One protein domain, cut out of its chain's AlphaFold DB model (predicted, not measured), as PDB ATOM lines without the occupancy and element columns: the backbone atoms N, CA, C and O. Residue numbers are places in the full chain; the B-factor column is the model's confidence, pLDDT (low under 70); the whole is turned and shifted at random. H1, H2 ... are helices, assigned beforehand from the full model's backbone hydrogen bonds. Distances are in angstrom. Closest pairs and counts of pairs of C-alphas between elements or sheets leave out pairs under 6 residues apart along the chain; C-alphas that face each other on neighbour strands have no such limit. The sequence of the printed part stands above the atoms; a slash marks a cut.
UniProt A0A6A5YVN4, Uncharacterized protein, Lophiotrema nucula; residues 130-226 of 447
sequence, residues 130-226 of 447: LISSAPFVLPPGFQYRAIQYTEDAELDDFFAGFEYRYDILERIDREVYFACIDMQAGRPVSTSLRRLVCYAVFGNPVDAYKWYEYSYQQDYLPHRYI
ATOM      1  N   LEU A 130      14.449 -14.277 124.895       83.75
ATOM      2  CA  LEU A 130      13.167 -14.086 124.203       83.75
ATOM      3  C   LEU A 130      13.309 -14.217 122.678       83.75
ATOM      4  O   LEU A 130      12.533 -14.918 122.029       83.75
ATOM      5  N   ILE A 131      14.320 -13.554 122.109       84.06
ATOM      6  CA  ILE A 131      14.662 -13.663 120.689       84.06
ATOM      7  C   ILE A 131      15.831 -14.634 120.559       84.06
ATOM      8  O   ILE A 131      16.991 -14.275 120.765       84.06
ATOM      9  N   SER A 132      15.522 -15.888 120.235       75.62
ATOM     10  CA  SER A 132      16.536 -16.929 120.101       75.62
ATOM     11  C   SER A 132      17.067 -17.011 118.674       75.62
ATOM     12  O   SER A 132      16.316 -17.089 117.703       75.62
ATOM     13  N   SER A 133      18.394 -17.034 118.550       69.06
ATOM     14  CA  SER A 133      19.071 -17.402 117.295       69.06
ATOM     15  C   SER A 133      19.384 -18.899 117.227       69.06
ATOM     16  O   SER A 133      19.683 -19.419 116.151       69.06
ATOM     17  N   ALA A 134      19.329 -19.586 118.371       74.44
ATOM     18  CA  ALA A 134      19.573 -21.014 118.460       74.44
ATOM     19  C   ALA A 134      18.368 -21.804 117.918       74.44
ATOM     20  O   ALA A 134      17.241 -21.302 117.927       74.44
ATOM     21  N   PRO A 135      18.570 -23.049 117.453       78.69
ATOM     22  CA  PRO A 135      17.461 -23.939 117.144       78.69
ATOM     23  C   PRO A 135      16.549 -24.120 118.362       78.69
ATOM     24  O   PRO A 135      17.017 -24.454 119.448       78.69
ATOM     25  N   PHE A 136      15.248 -23.918 118.171       84.69
ATOM     26  CA  PHE A 136      14.216 -24.217 119.158       84.69
ATOM     27  C   PHE A 136      13.028 -24.881 118.462       84.69
ATOM     28  O   PHE A 136      12.895 -24.801 117.240       84.69
ATOM     29  N   VAL A 137      12.180 -25.550 119.240       83.88
ATOM     30  CA  VAL A 137      10.998 -26.261 118.743       83.88
ATOM     31  C   VAL A 137       9.764 -25.659 119.400       83.88
ATOM     32  O   VAL A 137       9.788 -25.328 120.586       83.88
ATOM     33  N   LEU A 138       8.695 -25.492 118.626       86.62
ATOM     34  CA  LEU A 138       7.408 -25.054 119.158       86.62
ATOM     35  C   LEU A 138       6.663 -26.242 119.782       86.62
ATOM     36  O   LEU A 138       6.767 -27.357 119.265       86.62
ATOM     37  N   PRO A 139       5.883 -26.031 120.857       86.25
ATOM     38  CA  PRO A 139       5.071 -27.091 121.441       86.25
ATOM     39  C   PRO A 139       4.152 -27.752 120.398       86.25
ATOM     40  O   PRO A 139       3.608 -27.050 119.535       86.25
ATOM     41  N   PRO A 140       3.929 -29.079 120.475       80.94
ATOM     42  CA  PRO A 140       2.957 -29.754 119.623       80.94
ATOM     43  C   PRO A 140       1.579 -29.094 119.730       80.94
ATOM     44  O   PRO A 140       1.087 -28.852 120.832       80.94
ATOM     45  N   GLY A 141       0.959 -28.790 118.589       83.69
ATOM     46  CA  GLY A 141      -0.353 -28.138 118.546       83.69
ATOM     47  C   GLY A 141      -0.343 -26.637 118.853       83.69
ATOM     48  O   GLY A 141      -1.415 -26.058 119.010       83.69
ATOM     49  N   PHE A 142       0.826 -25.988 118.924       90.50
ATOM     50  CA  PHE A 142       0.904 -24.532 119.039       90.50
ATOM     51  C   PHE A 142       0.158 -23.852 117.876       90.50
ATOM     52  O   PHE A 142       0.378 -24.166 116.705       90.50
ATOM     53  N   GLN A 143      -0.736 -22.918 118.198       88.81
ATOM     54  CA  GLN A 143      -1.522 -22.186 117.209       88.81
ATOM     55  C   GLN A 143      -0.972 -20.773 117.069       88.81
ATOM     56  O   GLN A 143      -1.007 -19.986 118.015       88.81
ATOM     57  N   TYR A 144      -0.464 -20.456 115.881       92.56
ATOM     58  CA  TYR A 144      -0.036 -19.103 115.568       92.56
ATOM     59  C   TYR A 144      -1.252 -18.176 115.469       92.56
ATOM     60  O   TYR A 144      -2.187 -18.446 114.712       92.56
ATOM     61  N   ARG A 145      -1.227 -17.075 116.225       91.06
ATOM     62  CA  ARG A 145      -2.200 -15.991 116.107       91.06
ATOM     63  C   ARG A 145      -1.609 -14.915 115.206       91.06
ATOM     64  O   ARG A 145      -0.591 -14.325 115.544       91.06
ATOM     65  N   ALA A 146      -2.265 -14.684 114.078       89.31
ATOM     66  CA  ALA A 146      -1.827 -13.723 113.080       89.31
ATOM     67  C   ALA A 146      -1.784 -12.290 113.648       89.31
ATOM     68  O   ALA A 146      -2.717 -11.848 114.330       89.31
ATOM     69  N   ILE A 147      -0.710 -11.565 113.340       90.44
ATOM     70  CA  ILE A 147      -0.470 -10.184 113.759       90.44
ATOM     71  C   ILE A 147      -1.575  -9.272 113.231       90.44
ATOM     72  O   ILE A 147      -2.043  -8.409 113.968       90.44
ATOM     73  N   GLN A 148      -2.060  -9.500 112.005       84.69
ATOM     74  CA  GLN A 148      -3.129  -8.691 111.407       84.69
ATOM     75  C   GLN A 148      -4.437  -8.657 112.229       84.69
ATOM     76  O   GLN A 148      -5.242  -7.747 112.054       84.69
ATOM     77  N   TYR A 149      -4.660  -9.645 113.107       86.25
ATOM     78  CA  TYR A 149      -5.831  -9.733 113.996       86.25
ATOM     79  C   TYR A 149      -5.488  -9.426 115.461       86.25
ATOM     80  O   TYR A 149      -6.250  -9.767 116.375       86.25
ATOM     81  N   THR A 150      -4.306  -8.867 115.709       86.31
ATOM     82  CA  THR A 150      -3.872  -8.462 117.042       86.31
ATOM     83  C   THR A 150      -4.286  -7.017 117.277       86.31
ATOM     84  O   THR A 150      -3.946  -6.134 116.498       86.31
ATOM     85  N   GLU A 151      -5.030  -6.782 118.356       85.75
ATOM     86  CA  GLU A 151      -5.382  -5.438 118.808       85.75
ATOM     87  C   GLU A 151      -4.185  -4.859 119.567       85.75
ATOM     88  O   GLU A 151      -3.919  -5.241 120.709       85.75
ATOM     89  N   ASP A 152      -3.435  -3.975 118.912       88.25
ATOM     90  CA  ASP A 152      -2.264  -3.327 119.493       88.25
ATOM     91  C   ASP A 152      -2.208  -1.851 119.086       88.25
ATOM     92  O   ASP A 152      -2.041  -1.518 117.913       88.25
ATOM     93  N   ALA A 153      -2.331  -0.962 120.075       87.31
ATOM     94  CA  ALA A 153      -2.375   0.480 119.841       87.31
ATOM     95  C   ALA A 153      -1.074   1.027 119.230       87.31
ATOM     96  O   ALA A 153      -1.116   1.962 118.440       87.31
ATOM     97  N   GLU A 154       0.080   0.440 119.559       87.12
ATOM     98  CA  GLU A 154       1.364   0.870 118.999       87.12
ATOM     99  C   GLU A 154       1.478   0.466 117.529       87.12
ATOM    100  O   GLU A 154       1.977   1.242 116.717       87.12
ATOM    101  N   LEU A 155       0.975  -0.720 117.172       86.38
ATOM    102  CA  LEU A 155       0.885  -1.162 115.782       86.38
ATOM    103  C   LEU A 155      -0.036  -0.249 114.963       86.38
ATOM    104  O   LEU A 155       0.327   0.161 113.857       86.38
ATOM    105  N   ASP A 156      -1.200   0.102 115.511       85.88
ATOM    106  CA  ASP A 156      -2.131   1.029 114.869       85.88
ATOM    107  C   ASP A 156      -1.519   2.424 114.688       85.88
ATOM    108  O   ASP A 156      -1.563   2.971 113.582       85.88
ATOM    109  N   ASP A 157      -0.878   2.967 115.724       84.31
ATOM    110  CA  ASP A 157      -0.215   4.273 115.679       84.31
ATOM    111  C   ASP A 157       0.999   4.291 114.745       84.31
ATOM    112  O   ASP A 157       1.277   5.315 114.105       84.31
ATOM    113  N   PHE A 158       1.734   3.179 114.650       82.00
ATOM    114  CA  PHE A 158       2.881   3.030 113.757       82.00
ATOM    115  C   PHE A 158       2.445   3.092 112.290       82.00
ATOM    116  O   PHE A 158       3.051   3.814 111.497       82.00
ATOM    117  N   PHE A 159       1.351   2.406 111.945       78.06
ATOM    118  CA  PHE A 159       0.792   2.392 110.592       78.06
ATOM    119  C   PHE A 159      -0.228   3.506 110.314       78.06
ATOM    120  O   PHE A 159      -0.789   3.562 109.216       78.06
ATOM    121  N   ALA A 160      -0.472   4.412 111.261       77.81
ATOM    122  CA  ALA A 160      -1.384   5.531 111.067       77.81
ATOM    123  C   ALA A 160      -0.950   6.388 109.860       77.81
ATOM    124  O   ALA A 160       0.125   6.988 109.860       77.81
ATOM    125  N   GLY A 161      -1.807   6.447 108.835       65.25
ATOM    126  CA  GLY A 161      -1.546   7.168 107.583       65.25
ATOM    127  C   GLY A 161      -0.912   6.337 106.459       65.25
ATOM    128  O   GLY A 161      -0.657   6.890 105.392       65.25
ATOM    129  N   PHE A 162      -0.690   5.031 106.653       67.19
ATOM    130  CA  PHE A 162      -0.165   4.124 105.626       67.19
ATOM    131  C   PHE A 162      -1.255   3.186 105.078       67.19
ATOM    132  O   PHE A 162      -1.853   2.409 105.821       67.19
ATOM    133  N   GLU A 163      -1.488   3.219 103.760       51.44
ATOM    134  CA  GLU A 163      -2.561   2.446 103.101       51.44
ATOM    135  C   GLU A 163      -2.253   0.941 102.972       51.44
ATOM    136  O   GLU A 163      -3.166   0.121 102.986       51.44
ATOM    137  N   TYR A 164      -0.974   0.557 102.915       57.91
ATOM    138  CA  TYR A 164      -0.537  -0.817 102.603       57.91
ATOM    139  C   TYR A 164      -0.256  -1.692 103.837       57.91
ATOM    140  O   TYR A 164       0.395  -2.732 103.731       57.91
ATOM    141  N   ARG A 165      -0.719  -1.284 105.030       69.31
ATOM    142  CA  ARG A 165      -0.377  -1.962 106.296       69.31
ATOM    143  C   ARG A 165      -0.761  -3.444 106.309       69.31
ATOM    144  O   ARG A 165       0.021  -4.285 106.738       69.31
ATOM    145  N   TYR A 166      -1.950  -3.768 105.808       71.12
ATOM    146  CA  TYR A 166      -2.487  -5.127 105.878       71.12
ATOM    147  C   TYR A 166      -1.766  -6.091 104.937       71.12
ATOM    148  O   TYR A 166      -1.559  -7.238 105.313       71.12
ATOM    149  N   ASP A 167      -1.309  -5.618 103.777       74.94
ATOM    150  CA  ASP A 167      -0.621  -6.455 102.790       74.94
ATOM    151  C   ASP A 167       0.707  -6.994 103.345       74.94
ATOM    152  O   ASP A 167       1.038  -8.172 103.181       74.94
ATOM    153  N   ILE A 168       1.468  -6.138 104.039       79.38
ATOM    154  CA  ILE A 168       2.752  -6.528 104.635       79.38
ATOM    155  C   ILE A 168       2.528  -7.425 105.854       79.38
ATOM    156  O   ILE A 168       3.211  -8.440 105.997       79.38
ATOM    157  N   LEU A 169       1.550  -7.103 106.707       84.88
ATOM    158  CA  LEU A 169       1.221  -7.937 107.865       84.88
ATOM    159  C   LEU A 169       0.725  -9.327 107.446       84.88
ATOM    160  O   LEU A 169       1.190 -10.320 107.998       84.88
ATOM    161  N   GLU A 170      -0.124  -9.430 106.416       84.31
ATOM    162  CA  GLU A 170      -0.574 -10.721 105.878       84.31
ATOM    163  C   GLU A 170       0.607 -11.541 105.337       84.31
ATOM    164  O   GLU A 170       0.673 -12.763 105.501       84.31
ATOM    165  N   ARG A 171       1.577 -10.868 104.710       85.50
ATOM    166  CA  ARG A 171       2.783 -11.519 104.206       85.50
ATOM    167  C   ARG A 171       3.655 -12.060 105.338       85.50
ATOM    168  O   ARG A 171       4.090 -13.209 105.252       85.50
ATOM    169  N   ILE A 172       3.872 -11.276 106.395       90.31
ATOM    170  CA  ILE A 172       4.574 -11.725 107.608       90.31
ATOM    171  C   ILE A 172       3.845 -12.923 108.217       90.31
ATOM    172  O   ILE A 172       4.464 -13.952 108.485       90.31
ATOM    173  N   ASP A 173       2.525 -12.817 108.372       92.94
ATOM    174  CA  ASP A 173       1.697 -13.864 108.962       92.94
ATOM    175  C   ASP A 173       1.803 -15.182 108.200       92.94
ATOM    176  O   ASP A 173       1.896 -16.249 108.806       92.94
ATOM    177  N   ARG A 174       1.849 -15.118 106.869       92.12
ATOM    178  CA  ARG A 174       2.010 -16.293 106.011       92.12
ATOM    179  C   ARG A 174       3.368 -16.971 106.204       92.12
ATOM    180  O   ARG A 174       3.416 -18.190 106.355       92.12
ATOM    181  N   GLU A 175       4.452 -16.197 106.203       91.31
ATOM    182  CA  GLU A 175       5.817 -16.705 106.411       91.31
ATOM    183  C   GLU A 175       5.954 -17.370 107.790       91.31
ATOM    184  O   GLU A 175       6.429 -18.502 107.903       91.31
ATOM    185  N   VAL A 176       5.467 -16.702 108.841       94.06
ATOM    186  CA  VAL A 176       5.519 -17.199 110.223       94.06
ATOM    187  C   VAL A 176       4.650 -18.440 110.400       94.06
ATOM    188  O   VAL A 176       5.081 -19.397 111.045       94.06
ATOM    189  N   TYR A 177       3.459 -18.473 109.800       94.62
ATOM    190  CA  TYR A 177       2.568 -19.628 109.859       94.62
ATOM    191  C   TYR A 177       3.230 -20.889 109.288       94.62
ATOM    192  O   TYR A 177       3.267 -21.926 109.957       94.62
ATOM    193  N   PHE A 178       3.811 -20.803 108.086       92.56
ATOM    194  CA  PHE A 178       4.503 -21.946 107.484       92.56
ATOM    195  C   PHE A 178       5.744 -22.353 108.279       92.56
ATOM    196  O   PHE A 178       5.944 -23.545 108.516       92.56
ATOM    197  N   ALA A 179       6.513 -21.382 108.780       90.88
ATOM    198  CA  ALA A 179       7.644 -21.659 109.657       90.88
ATOM    199  C   ALA A 179       7.216 -22.409 110.926       90.88
ATOM    200  O   ALA A 179       7.883 -23.357 111.331       90.88
ATOM    201  N   CYS A 180       6.086 -22.042 111.534       92.56
ATOM    202  CA  CYS A 180       5.583 -22.720 112.727       92.56
ATOM    203  C   CYS A 180       5.214 -24.184 112.439       92.56
ATOM    204  O   CYS A 180       5.557 -25.059 113.235       92.56
ATOM    205  N   ILE A 181       4.580 -24.467 111.293       91.69
ATOM    206  CA  ILE A 181       4.281 -25.840 110.847       91.69
ATOM    207  C   ILE A 181       5.573 -26.633 110.632       91.69
ATOM    208  O   ILE A 181       5.681 -27.779 111.074       91.69
ATOM    209  N   ASP A 182       6.560 -26.037 109.963       89.62
ATOM    210  CA  ASP A 182       7.858 -26.667 109.719       89.62
ATOM    211  C   ASP A 182       8.579 -26.989 111.032       89.62
ATOM    212  O   ASP A 182       9.034 -28.118 111.221       89.62
ATOM    213  N   MET A 183       8.602 -26.047 111.979       90.50
ATOM    214  CA  MET A 183       9.218 -26.236 113.295       90.50
ATOM    215  C   MET A 183       8.517 -27.322 114.116       90.50
ATOM    216  O   MET A 183       9.196 -28.134 114.742       90.50
ATOM    217  N   GLN A 184       7.183 -27.384 114.097       89.19
ATOM    218  CA  GLN A 184       6.422 -28.446 114.771       89.19
ATOM    219  C   GLN A 184       6.667 -29.827 114.159       89.19
ATOM    220  O   GLN A 184       6.691 -30.826 114.873       89.19
ATOM    221  N   ALA A 185       6.875 -29.889 112.843       87.62
ATOM    222  CA  ALA A 185       7.214 -31.116 112.131       87.62
ATOM    223  C   ALA A 185       8.702 -31.504 112.251       87.62
ATOM    224  O   ALA A 185       9.129 -32.472 111.623       87.62
ATOM    225  N   GLY A 186       9.505 -30.745 113.009       84.50
ATOM    226  CA  GLY A 186      10.944 -30.971 113.160       84.50
ATOM    227  C   GLY A 186      11.764 -30.663 111.902       84.50
ATOM    228  O   GLY A 186      12.911 -31.099 111.800       84.50
ATOM    229  N   ARG A 187      11.200 -29.934 110.929       86.69
ATOM    230  CA  ARG A 187      11.913 -29.517 109.718       86.69
ATOM    231  C   ARG A 187      12.854 -28.343 110.020       86.69
ATOM    232  O   ARG A 187      12.550 -27.504 110.870       86.69
ATOM    233  N   PRO A 188      14.009 -28.261 109.335       84.19
ATOM    234  CA  PRO A 188      14.949 -27.170 109.537       84.19
ATOM    235  C   PRO A 188      14.372 -25.849 109.015       84.19
ATOM    236  O   PRO A 188      13.926 -25.762 107.875       84.19
ATOM    237  N   VAL A 189      14.451 -24.808 109.842       84.19
ATOM    238  CA  VAL A 189      14.062 -23.432 109.506       84.19
ATOM    239  C   VAL A 189      15.285 -22.523 109.628       84.19
ATOM    240  O   VAL A 189      16.099 -22.684 110.545       84.19
ATOM    241  N   SER A 190      15.436 -21.578 108.694       84.25
ATOM    242  CA  SER A 190      16.583 -20.664 108.656       84.25
ATOM    243  C   SER A 190      16.655 -19.781 109.907       84.25
ATOM    244  O   SER A 190      15.643 -19.470 110.533       84.25
ATOM    245  N   THR A 191      17.857 -19.335 110.282       81.44
ATOM    246  CA  THR A 191      18.045 -18.473 111.464       81.44
ATOM    247  C   THR A 191      17.247 -17.171 111.369       81.44
ATOM    248  O   THR A 191      16.633 -16.769 112.354       81.44
ATOM    249  N   SER A 192      17.191 -16.546 110.190       81.31
ATOM    250  CA  SER A 192      16.439 -15.302 109.981       81.31
ATOM    251  C   SER A 192      14.928 -15.497 110.119       81.31
ATOM    252  O   SER A 192      14.264 -14.659 110.730       81.31
ATOM    253  N   LEU A 193      14.394 -16.620 109.619       86.31
ATOM    254  CA  LEU A 193      12.978 -16.965 109.753       86.31
ATOM    255  C   LEU A 193      12.631 -17.363 111.195       86.31
ATOM    256  O   LEU A 193      11.604 -16.943 111.713       86.31
ATOM    257  N   ARG A 194      13.522 -18.068 111.906       86.31
ATOM    258  CA  ARG A 194      13.358 -18.340 113.348       86.31
ATOM    259  C   ARG A 194      13.292 -17.059 114.178       86.31
ATOM    260  O   ARG A 194      12.435 -16.949 115.048       86.31
ATOM    261  N   ARG A 195      14.156 -16.078 113.892       86.19
ATOM    262  CA  ARG A 195      14.098 -14.760 114.548       86.19
ATOM    263  C   ARG A 195      12.783 -14.043 114.239       86.19
ATOM    264  O   ARG A 195      12.182 -13.498 115.159       86.19
ATOM    265  N   LEU A 196      12.305 -14.095 112.990       89.88
ATOM    266  CA  LEU A 196      11.001 -13.534 112.618       89.88
ATOM    267  C   LEU A 196       9.862 -14.187 113.417       89.88
ATOM    268  O   LEU A 196       9.025 -13.471 113.958       89.88
ATOM    269  N   VAL A 197       9.875 -15.518 113.570       91.56
ATOM    270  CA  VAL A 197       8.924 -16.245 114.432       91.56
ATOM    271  C   VAL A 197       9.008 -15.742 115.875       91.56
ATOM    272  O   VAL A 197       7.973 -15.476 116.478       91.56
ATOM    273  N   CYS A 198      10.209 -15.552 116.436       90.81
ATOM    274  CA  CYS A 198      10.349 -15.013 117.791       90.81
ATOM    275  C   CYS A 198       9.723 -13.619 117.938       90.81
ATOM    276  O   CYS A 198       8.995 -13.392 118.903       90.81
ATOM    277  N   TYR A 199       9.975 -12.703 116.999       92.00
ATOM    278  CA  TYR A 199       9.386 -11.362 117.049       92.00
ATOM    279  C   TYR A 199       7.864 -11.397 116.901       92.00
ATOM    280  O   TYR A 199       7.172 -10.730 117.661       92.00
ATOM    281  N   ALA A 200       7.345 -12.204 115.974       92.69
ATOM    282  CA  ALA A 200       5.912 -12.309 115.713       92.69
ATOM    283  C   ALA A 200       5.134 -12.979 116.856       92.69
ATOM    284  O   ALA A 200       3.999 -12.607 117.132       92.69
ATOM    285  N   VAL A 201       5.730 -13.978 117.518       90.62
ATOM    286  CA  VAL A 201       5.049 -14.779 118.546       90.62
ATOM    287  C   VAL A 201       5.267 -14.236 119.957       90.62
ATOM    288  O   VAL A 201       4.348 -14.261 120.776       90.62
ATOM    289  N   PHE A 202       6.488 -13.803 120.275       88.75
ATOM    290  CA  PHE A 202       6.881 -13.439 121.641       88.75
ATOM    291  C   PHE A 202       7.214 -11.956 121.808       88.75
ATOM    292  O   PHE A 202       7.266 -11.485 122.947       88.75
ATOM    293  N   GLY A 203       7.486 -11.256 120.707       88.19
ATOM    294  CA  GLY A 203       7.851  -9.847 120.687       88.19
ATOM    295  C   GLY A 203       6.672  -8.917 120.399       88.19
ATOM    296  O   GLY A 203       5.502  -9.271 120.540       88.19
ATOM    297  N   ASN A 204       7.013  -7.694 120.016       90.31
ATOM    298  CA  ASN A 204       6.093  -6.657 119.584       90.31
ATOM    299  C   ASN A 204       5.804  -6.812 118.078       90.31
ATOM    300  O   ASN A 204       6.754  -6.895 117.291       90.31
ATOM    301  N   PRO A 205       4.530  -6.781 117.651       90.19
ATOM    302  CA  PRO A 205       4.143  -6.718 116.243       90.19
ATOM    303  C   PRO A 205       4.917  -5.702 115.393       90.19
ATOM    304  O   PRO A 205       5.317  -6.007 114.268       90.19
ATOM    305  N   VAL A 206       5.178  -4.510 115.937       89.88
ATOM    306  CA  VAL A 206       5.937  -3.457 115.244       89.88
ATOM    307  C   VAL A 206       7.377  -3.899 114.981       89.88
ATOM    308  O   VAL A 206       7.927  -3.656 113.907       89.88
ATOM    309  N   ASP A 207       7.989  -4.605 115.927       89.50
ATOM    310  CA  ASP A 207       9.349  -5.119 115.778       89.50
ATOM    311  C   ASP A 207       9.415  -6.329 114.843       89.50
ATOM    312  O   ASP A 207      10.419  -6.505 114.154       89.50
ATOM    313  N   ALA A 208       8.344  -7.128 114.758       90.44
ATOM    314  CA  ALA A 208       8.217  -8.172 113.743       90.44
ATOM    315  C   ALA A 208       8.195  -7.568 112.333       90.44
ATOM    316  O   ALA A 208       8.908  -8.057 111.455       90.44
ATOM    317  N   TYR A 209       7.464  -6.466 112.139       87.69
ATOM    318  CA  TYR A 209       7.509  -5.689 110.900       87.69
ATOM    319  C   TYR A 209       8.912  -5.138 110.618       87.69
ATOM    320  O   TYR A 209       9.443  -5.357 109.532       87.69
ATOM    321  N   LYS A 210       9.554  -4.483 111.595       85.56
ATOM    322  CA  LYS A 210      10.917  -3.954 111.423       85.56
ATOM    323  C   LYS A 210      11.894  -5.072 111.048       85.56
ATOM    324  O   LYS A 210      12.644  -4.957 110.084       85.56
ATOM    325  N   TRP A 211      11.870  -6.198 111.756       84.31
ATOM    326  CA  TRP A 211      12.716  -7.342 111.416       84.31
ATOM    327  C   TRP A 211      12.427  -7.865 110.006       84.31
ATOM    328  O   TRP A 211      13.361  -8.138 109.247       84.31
ATOM    329  N   TYR A 212      11.147  -7.974 109.644       84.31
ATOM    330  CA  TYR A 212      10.731  -8.412 108.323       84.31
ATOM    331  C   TYR A 212      11.309  -7.516 107.225       84.31
ATOM    332  O   TYR A 212      12.053  -7.993 106.371       84.31
ATOM    333  N   GLU A 213      11.042  -6.219 107.302       76.94
ATOM    334  CA  GLU A 213      11.417  -5.226 106.297       76.94
ATOM    335  C   GLU A 213      12.945  -5.086 106.165       76.94
ATOM    336  O   GLU A 213      13.522  -5.140 105.071       76.94
ATOM    337  N   TYR A 214      13.631  -4.952 107.303       69.25
ATOM    338  CA  TYR A 214      15.047  -4.584 107.323       69.25
ATOM    339  C   TYR A 214      15.992  -5.783 107.253       69.25
ATOM    340  O   TYR A 214      17.111  -5.635 106.768       69.25
ATOM    341  N   SER A 215      15.566  -6.964 107.718       68.69
ATOM    342  CA  SER A 215      16.460  -8.121 107.895       68.69
ATOM    343  C   SER A 215      16.036  -9.379 107.135       68.69
ATOM    344  O   SER A 215      16.897 -10.199 106.817       68.69
ATOM    345  N   TYR A 216      14.741  -9.572 106.857       71.38
ATOM    346  CA  TYR A 216      14.232 -10.825 106.284       71.38
ATOM    347  C   TYR A 216      13.815 -10.716 104.813       71.38
ATOM    348  O   TYR A 216      14.150 -11.598 104.022       71.38
ATOM    349  N   GLN A 217      13.098  -9.657 104.428       67.94
ATOM    350  CA  GLN A 217      12.563  -9.491 103.082       67.94
ATOM    351  C   GLN A 217      13.701  -9.483 102.055       67.94
ATOM    352  O   GLN A 217      14.659  -8.716 102.154       67.94
ATOM    353  N   GLN A 218      13.600 -10.351 101.050       57.53
ATOM    354  CA  GLN A 218      14.592 -10.451  99.974       57.53
ATOM    355  C   GLN A 218      14.162  -9.695  98.710       57.53
ATOM    356  O   GLN A 218      14.995  -9.430  97.846       57.53
ATOM    357  N   ASP A 219      12.887  -9.309  98.617       52.75
ATOM    358  CA  ASP A 219      12.366  -8.549  97.484       52.75
ATOM    359  C   ASP A 219      12.869  -7.105  97.503       52.75
ATOM    360  O   ASP A 219      12.822  -6.421  98.529       52.75
ATOM    361  N   TYR A 220      13.317  -6.642  96.337       40.09
ATOM    362  CA  TYR A 220      13.820  -5.291  96.129       40.09
ATOM    363  C   TYR A 220      12.722  -4.248  96.364       40.09
ATOM    364  O   TYR A 220      11.745  -4.181  95.617       40.09
ATOM    365  N   LEU A 221      12.928  -3.392  97.365       45.56
ATOM    366  CA  LEU A 221      12.261  -2.099  97.460       45.56
ATOM    367  C   LEU A 221      13.209  -1.033  96.886       45.56
ATOM    368  O   LEU A 221      14.378  -1.016  97.279       45.56
ATOM    369  N   PRO A 222      12.745  -0.139  95.988       34.69
ATOM    370  CA  PRO A 222      13.581   0.842  95.279       34.69
ATOM    371  C   PRO A 222      14.444   1.787  96.135       34.69
ATOM    372  O   PRO A 222      15.254   2.526  95.587       34.69
ATOM    373  N   HIS A 223      14.295   1.774  97.461       40.81
ATOM    374  CA  HIS A 223      14.906   2.726  98.389       40.81
ATOM    375  C   HIS A 223      15.565   2.031  99.590       40.81
ATOM    376  O   HIS A 223      15.360   2.423 100.737       40.81
ATOM    377  N   ARG A 224      16.346   0.969  99.357       43.91
ATOM    378  CA  ARG A 224      16.937   0.150 100.434       43.91
ATOM    379  C   ARG A 224      18.183   0.762 101.096       43.91
ATOM    380  O   ARG A 224      19.164   0.075 101.360       43.91
ATOM    381  N   TYR A 225      18.095   2.043 101.428       47.84
ATOM    382  CA  TYR A 225      18.821   2.621 102.548       47.84
ATOM    383  C   TYR A 225      17.844   3.467 103.349       47.84
ATOM    384  O   TYR A 225      17.585   4.629 103.037       47.84
ATOM    385  N   ILE A 226      17.266   2.850 104.371       55.31
ATOM    386  CA  ILE A 226      16.437   3.563 105.327       55.31
ATOM    387  C   ILE A 226      17.353   3.857 106.520       55.31
ATOM    388  O   ILE A 226      17.975   2.926 107.044       55.31
TER     389      ILE A 226
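AT A GLANCE: This is residues 130 to 226 of the 447 residues of an uncharacterized protein of Lophiotrema nucula (UniProt A0A6A5YVN4). A helical hairpin of H3 and H4 lies crosswise over one long helix, H2, while the short helix H1 packs on the first residues of H4. Before H1 comes a long stretch with no named element, of which residues 141 to 148 run alongside H2; residues 217 to 226 follow H4 as a tail. The printed part has 97 residues with four named helices, H1 to H4 in order along the chain, and no named strand. It is all helix and compact, with a radius of gyration of the C-alphas of 13.6 A and spans of 40 by 29 by 21 A.

HOW THE PARTS SIT: After residues 130 to 152 comes H1, residues 153 to 158, which touches residues 205 to 206 of H4, residues 205 to 216; the closest C-alphas, of Leu 155 and Val 206, are 5.6 A apart. Their tilt of 38 degrees, the same way, is only just steep. H2, residues 165 to 184, is apart from H1. With its residues 175 to 180 H2 touches H3, residues 191 to 202, only just about perpendicular at 72 degrees; the closest C-alphas, of Val 176 and Val 197, are 5.5 A apart. Residues 168 to 172 of H2 touch residues 208 to 212 of H4, about perpendicular at 80 degrees, closest at the C-alphas of Ile 172 and Tyr 212, 7.0 A. H3 and H4 form a helical hairpin at a shallow tilt of 8 degrees, opposite ways, with the C-alphas of Tyr 199 and Ala 208 closest at 4.7 A. H1 and H3 are apart. Every O i to N i+4 pair is within hydrogen-bond range in H1, H2, H3 and H4.

IN THESE COORDINATES: H1 begins at C-alpha 153, (-2.375, 0.480, 119.841), and measures 8.4 A. H2 is 28.6 A long and starts at (-0.377, -1.962, 106.296). H3 measures 15.9 A. H4 measures 14.8 A and ends at C-alpha 216, (14.232, -10.825, 106.284).

THE WHOLE: The two C-alphas farthest apart, of Pro 140 and His 223, are 40.6 A apart. The printed part has no cut; the link from H3 to H4 is tight, and those from H1 to H2 and H2 to H3 are short. The model's mean pLDDT over the printed part is 80.6, and it is under 70 at residues 133, 161 to 165, 214 to 215 and 217 to 226.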